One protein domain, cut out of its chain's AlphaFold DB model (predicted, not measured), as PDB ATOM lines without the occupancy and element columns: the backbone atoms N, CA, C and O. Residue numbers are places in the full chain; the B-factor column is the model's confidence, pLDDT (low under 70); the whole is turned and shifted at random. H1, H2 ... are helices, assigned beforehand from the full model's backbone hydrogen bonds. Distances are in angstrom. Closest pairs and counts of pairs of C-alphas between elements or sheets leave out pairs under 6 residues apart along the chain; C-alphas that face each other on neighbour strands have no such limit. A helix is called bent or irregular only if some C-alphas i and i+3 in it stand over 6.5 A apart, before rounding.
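AT A GLANCE: This is residues 61 to 100 of the 103 residues of the protein "Putative exported acid phosphatase" of Halococcus salifodinae DSM 8989 (UniProt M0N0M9). One long helix, H1, makes one side of this small domain, and at His 76 the chain folds back into a row of three short helices, H2, H3 and H4, on the other side. H3, the middle one of the row, packs on residues 66 to 70 of H1, while H4 lies at the far end of the row from the turn and away from H1. You are reading 40 printed residues with four named helices, H1, H2, H3 and H4 in chain order, and no named strand; the class is all helix. The whole is compact, with a radius of gyration of the C-alphas of 9.4 A, and the C-alphas span 26 by 21 by 14 A.

IN THESE COORDINATES: Find C-alpha 61 at (38.285, -27.273, -41.736); from there H1 runs through residues 61 to 75, 21.5 A from first to last C-alpha, and ends at C-alpha 75, (49.627, -39.076, -55.675). H1 is irregular: C-alphas 71 and 74 are 7.4 A apart. After His 76 comes H2, residues 77 to 80, which is neither bent nor irregular, but only just: C-alphas 77 and 80 are 6.1 A apart. H3 holds residues 85 to 89, 6.3 A long. H4, residues 93 to 98, is 8.6 A long and ends at C-alpha 98, (41.908, -40.693, -30.879).

HOW THE PARTS SIT: Look first at H3, the hub, which touches the three other helices. It touches H1 along residues 66 to 70 of H1 alone, and the closest C-alphas, those of Met 66 and Val 88, are 6.1 A apart. H2 and H3 touch only at the corner by their link; their closest C-alphas are those of Lys 80 and Lys 86, 4.9 A apart. H3 and H4 also touch only at the corner by their link, with the C-alphas of Ala 87 and Leu 96 closest at 6.1 A. H1 and H2 are close but not clearly touching, with the C-alphas of Ala 73 and Trp 79 closest at 6.7 A. H4 is apart from H1 and from H2. In the backbone, every O i to N i+4 pair is within hydrogen-bond range in H3 and H4, 9 of 11 are in H1, and H2 is too short for such a pair.

THE WHOLE: The two C-alphas farthest apart are those of Gln 75 and Ala 98, at 26.0 A, while the first and last printed C-alphas, those of Gln 61 and Gly 100, are 14.3 A apart. The printed part has no cut, and the links H1 to H2, H2 to H3 and H3 to H4 are tight. The mean pLDDT of the printed part is 89.5; look for values under 70 at residues 99 to 100.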
ATOM      1  N   GLN A  61      36.881 -27.017 -41.412       87.06
ATOM      2  CA  GLN A  61      38.285 -27.273 -41.736       87.06
ATOM      3  C   GLN A  61      38.638 -28.770 -41.735       87.06
ATOM      4  O   GLN A  61      39.436 -29.205 -42.569       87.06
ATOM      5  N   LEU A  62      38.045 -29.562 -40.835       86.19
ATOM      6  CA  LEU A  62      38.271 -31.007 -40.784       86.19
ATOM      7  C   LEU A  62      37.655 -31.694 -42.006       86.19
ATOM      8  O   LEU A  62      38.340 -32.476 -42.665       86.19
ATOM      9  N   ALA A  63      36.418 -31.334 -42.366       88.19
ATOM     10  CA  ALA A  63      35.771 -31.827 -43.582       88.19
ATOM     11  C   ALA A  63      36.621 -31.531 -44.831       88.19
ATOM     12  O   ALA A  63      36.928 -32.435 -45.610       88.19
ATOM     13  N   PHE A  64      37.105 -30.291 -44.969       90.94
ATOM     14  CA  PHE A  64      38.005 -29.914 -46.058       90.94
ATOM     15  C   PHE A  64      39.298 -30.745 -46.076       90.94
ATOM     16  O   PHE A  64      39.716 -31.218 -47.134       90.94
ATOM     17  N   ALA A  65      39.952 -30.925 -44.925       91.31
ATOM     18  CA  ALA A  65      41.193 -31.689 -44.844       91.31
ATOM     19  C   ALA A  65      40.986 -33.148 -45.282       91.31
ATOM     20  O   ALA A  65      41.790 -33.673 -46.057       91.31
ATOM     21  N   MET A  66      39.889 -33.778 -44.851       91.44
ATOM     22  CA  MET A  66      39.529 -35.137 -45.258       91.44
ATOM     23  C   MET A  66      39.311 -35.240 -46.772       91.44
ATOM     24  O   MET A  66      39.884 -36.123 -47.419       91.44
ATOM     25  N   ASP A  67      38.561 -34.303 -47.358       93.38
ATOM     26  CA  ASP A  67      38.322 -34.256 -48.803       93.38
ATOM     27  C   ASP A  67      39.625 -34.081 -49.594       93.38
ATOM     28  O   ASP A  67      39.839 -34.739 -50.617       93.38
ATOM     29  N   ARG A  68      40.547 -33.235 -49.114       96.31
ATOM     30  CA  ARG A  68      41.856 -33.049 -49.758       96.31
ATOM     31  C   ARG A  68      42.729 -34.292 -49.674       96.31
ATOM     32  O   ARG A  68      43.372 -34.615 -50.670       96.31
ATOM     33  N   ILE A  69      42.730 -34.999 -48.545       95.12
ATOM     34  CA  ILE A  69      43.457 -36.267 -48.403       95.12
ATOM     35  C   ILE A  69      42.931 -37.283 -49.419       95.12
ATOM     36  O   ILE A  69      43.717 -37.851 -50.173       95.12
ATOM     37  N   LYS A  70      41.607 -37.453 -49.513       94.19
ATOM     38  CA  LYS A  70      40.986 -38.370 -50.481       94.19
ATOM     39  C   LYS A  70      41.315 -37.989 -51.928       94.19
ATOM     40  O   LYS A  70      41.690 -38.852 -52.718       94.19
ATOM     41  N   ALA A  71      41.243 -36.701 -52.266       96.94
ATOM     42  CA  ALA A  71      41.541 -36.209 -53.611       96.94
ATOM     43  C   ALA A  71      43.018 -36.382 -54.016       96.94
ATOM     44  O   ALA A  71      43.316 -36.615 -55.187       96.94
ATOM     45  N   LEU A  72      43.946 -36.257 -53.062       96.88
ATOM     46  CA  LEU A  72      45.388 -36.340 -53.310       96.88
ATOM     47  C   LEU A  72      45.962 -37.751 -53.110       96.88
ATOM     48  O   LEU A  72      47.068 -38.014 -53.572       96.88
ATOM     49  N   ALA A  73      45.214 -38.684 -52.512       96.56
ATOM     50  CA  ALA A  73      45.653 -40.057 -52.252       96.56
ATOM     51  C   ALA A  73      46.255 -40.806 -53.462       96.56
ATOM     52  O   ALA A  73      47.219 -41.546 -53.262       96.56
ATOM     53  N   PRO A  74      45.787 -40.626 -54.719       96.94
ATOM     54  CA  PRO A  74      46.438 -41.253 -55.874       96.94
ATOM     55  C   PRO A  74      47.897 -40.818 -56.086       96.94
ATOM     56  O   PRO A  74      48.670 -41.562 -56.683       96.94
ATOM     57  N   GLN A  75      48.271 -39.630 -55.601       97.88
ATOM     58  CA  GLN A  75      49.627 -39.076 -55.675       97.88
ATOM     59  C   GLN A  75      50.483 -39.455 -54.454       97.88
ATOM     60  O   GLN A  75      51.693 -39.252 -54.482       97.88
ATOM     61  N   HIS A  76      49.870 -40.046 -53.421       96.38
ATOM     62  CA  HIS A  76      50.494 -40.392 -52.141       96.38
ATOM     63  C   HIS A  76      50.164 -41.837 -51.713       96.38
ATOM     64  O   HIS A  76      49.378 -42.058 -50.785       96.38
ATOM     65  N   PRO A  77      50.723 -42.867 -52.385       95.56
ATOM     66  CA  PRO A  77      50.428 -44.268 -52.073       95.56
ATOM     67  C   PRO A  77      50.737 -44.672 -50.621       95.56
ATOM     68  O   PRO A  77      50.074 -45.557 -50.078       95.56
ATOM     69  N   GLU A  78      51.714 -44.019 -49.987       97.06
ATOM     70  CA  GLU A  78      52.142 -44.232 -48.601       97.06
ATOM     71  C   GLU A  78      51.056 -43.906 -47.564       97.06
ATOM     72  O   GLU A  78      51.072 -44.434 -46.448       97.06
ATOM     73  N   TRP A  79      50.070 -43.080 -47.919       96.75
ATOM     74  CA  TRP A  79      48.966 -42.723 -47.025       96.75
ATOM     75  C   TRP A  79      48.046 -43.898 -46.703       96.75
ATOM     76  O   TRP A  79      47.401 -43.895 -45.660       96.75
ATOM     77  N   LYS A  80      48.045 -44.954 -47.525       94.06
ATOM     78  CA  LYS A  80      47.272 -46.182 -47.264       94.06
ATOM     79  C   LYS A  80      47.737 -46.943 -46.019       94.06
ATOM     80  O   LYS A  80      47.009 -47.795 -45.516       94.06
ATOM     81  N   THR A  81      48.949 -46.679 -45.538       94.88
ATOM     82  CA  THR A  81      49.527 -47.358 -44.369       94.88
ATOM     83  C   THR A  81      49.971 -46.395 -43.269       94.88
ATOM     84  O   THR A  81      50.328 -46.852 -42.187       94.88
ATOM     85  N   THR A  82      49.916 -45.083 -43.506       93.00
ATOM     86  CA  THR A  82      50.429 -44.056 -42.586       93.00
ATOM     87  C   THR A  82      49.288 -43.324 -41.883       93.00
ATOM     88  O   THR A  82      48.418 -42.758 -42.541       93.00
ATOM     89  N   GLN A  83      49.293 -43.290 -40.547       89.88
ATOM     90  CA  GLN A  83      48.328 -42.495 -39.775       89.88
ATOM     91  C   GLN A  83      48.707 -41.000 -39.748       89.88
ATOM     92  O   GLN A  83      49.899 -40.689 -39.774       89.88
ATOM     93  N   PRO A  84      47.735 -40.064 -39.676       90.06
ATOM     94  CA  PRO A  84      46.282 -40.286 -39.634       90.06
ATOM     95  C   PRO A  84      45.626 -40.480 -41.018       90.06
ATOM     96  O   PRO A  84      44.422 -40.698 -41.100       90.06
ATOM     97  N   PHE A  85      46.384 -40.408 -42.119       93.56
ATOM     98  CA  PHE A  85      45.829 -40.483 -43.479       93.56
ATOM     99  C   PHE A  85      45.091 -41.792 -43.751       93.56
ATOM    100  O   PHE A  85      44.015 -41.771 -44.342       93.56
ATOM    101  N   LYS A  86      45.628 -42.919 -43.271       93.00
ATOM    102  CA  LYS A  86      44.981 -44.227 -43.383       93.00
ATOM    103  C   LYS A  86      43.571 -44.205 -42.789       93.00
ATOM    104  O   LYS A  86      42.644 -44.641 -43.458       93.00
ATOM    105  N   ALA A  87      43.405 -43.658 -41.584       91.81
ATOM    106  CA  ALA A  87      42.096 -43.567 -40.945       91.81
ATOM    107  C   ALA A  87      41.108 -42.700 -41.750       91.81
ATOM    108  O   ALA A  87      39.950 -43.072 -41.882       91.81
ATOM    109  N   VAL A  88      41.564 -41.607 -42.382       92.56
ATOM    110  CA  VAL A  88      40.720 -40.825 -43.314       92.56
ATOM    111  C   VAL A  88      40.298 -41.644 -44.537       92.56
ATOM    112  O   VAL A  88      39.161 -41.530 -44.991       92.56
ATOM    113  N   LEU A  89      41.214 -42.434 -45.106       92.94
ATOM    114  CA  LEU A  89      40.946 -43.236 -46.304       92.94
ATOM    115  C   LEU A  89      40.047 -44.446 -46.027       92.94
ATOM    116  O   LEU A  89      39.349 -44.884 -46.937       92.94
ATOM    117  N   ASP A  90      40.055 -44.949 -44.793       93.94
ATOM    118  CA  ASP A  90      39.204 -46.049 -44.330       93.94
ATOM    119  C   ASP A  90      37.869 -45.571 -43.715       93.94
ATOM    120  O   ASP A  90      37.087 -46.400 -43.256       93.94
ATOM    121  N   ASP A  91      37.612 -44.256 -43.684       88.75
ATOM    122  CA  ASP A  91      36.459 -43.631 -43.010       88.75
ATOM    123  C   ASP A  91      36.358 -43.951 -41.493       88.75
ATOM    124  O   ASP A  91      35.274 -43.971 -40.908       88.75
ATOM    125  N   ASP A  92      37.503 -44.147 -40.826       87.88
ATOM    126  CA  ASP A  92      37.615 -44.448 -39.391       87.88
ATOM    127  C   ASP A  92      37.703 -43.160 -38.546       87.88
ATOM    128  O   ASP A  92      38.776 -42.686 -38.153       87.88
ATOM    129  N   LEU A  93      36.537 -42.565 -38.283       79.44
ATOM    130  CA  LEU A  93      36.408 -41.339 -37.485       79.44
ATOM    131  C   LEU A  93      36.825 -41.521 -36.016       79.44
ATOM    132  O   LEU A  93      37.286 -40.559 -35.398       79.44
ATOM    133  N   GLU A  94      36.702 -42.727 -35.454       80.44
ATOM    134  CA  GLU A  94      37.116 -43.003 -34.074       80.44
ATOM    135  C   GLU A  94      38.642 -42.958 -33.942       80.44
ATOM    136  O   GLU A  94      39.168 -42.290 -33.046       80.44
ATOM    137  N   ALA A  95      39.365 -43.589 -34.872       79.12
ATOM    138  CA  ALA A  95      40.823 -43.526 -34.910       79.12
ATOM    139  C   ALA A  95      41.338 -42.098 -35.153       79.12
ATOM    140  O   ALA A  95      42.346 -41.698 -34.564       79.12
ATOM    141  N   LEU A  96      40.635 -41.304 -35.972       77.62
ATOM    142  CA  LEU A  96      40.964 -39.890 -36.185       77.62
ATOM    143  C   LEU A  96      40.781 -39.056 -34.916       77.62
ATOM    144  O   LEU A  96      41.664 -38.268 -34.575       77.62
ATOM    145  N   ALA A  97      39.678 -39.257 -34.193       77.44
ATOM    146  CA  ALA A  97      39.424 -38.569 -32.930       77.44
ATOM    147  C   ALA A  97      40.452 -38.949 -31.849       77.44
ATOM    148  O   ALA A  97      40.904 -38.087 -31.095       77.44
ATOM    149  N   ALA A  98      40.878 -40.216 -31.803       75.25
ATOM    150  CA  ALA A  98      41.908 -40.693 -30.879       75.25
ATOM    151  C   ALA A  98      43.318 -40.158 -31.200       75.25
ATOM    152  O   ALA A  98      44.157 -40.060 -30.303       75.25
ATOM    153  N   GLY A  99      43.587 -39.805 -32.463       66.00
ATOM    154  CA  GLY A  99      44.864 -39.241 -32.918       66.00
ATOM    155  C   GLY A  99      45.047 -37.748 -32.627       66.00
ATOM    156  O   GLY A  99      46.153 -37.227 -32.801       66.00
ATOM    157  N   GLY A 100      43.994 -37.052 -32.184       64.56
ATOM    158  CA  GLY A 100      44.064 -35.656 -31.762       64.56
ATOM    159  C   GLY A 100      44.974 -35.503 -30.545       64.56
ATOM    160  O   GLY A 100      44.693 -36.035 -29.470       64.56
TER     161      GLY A 100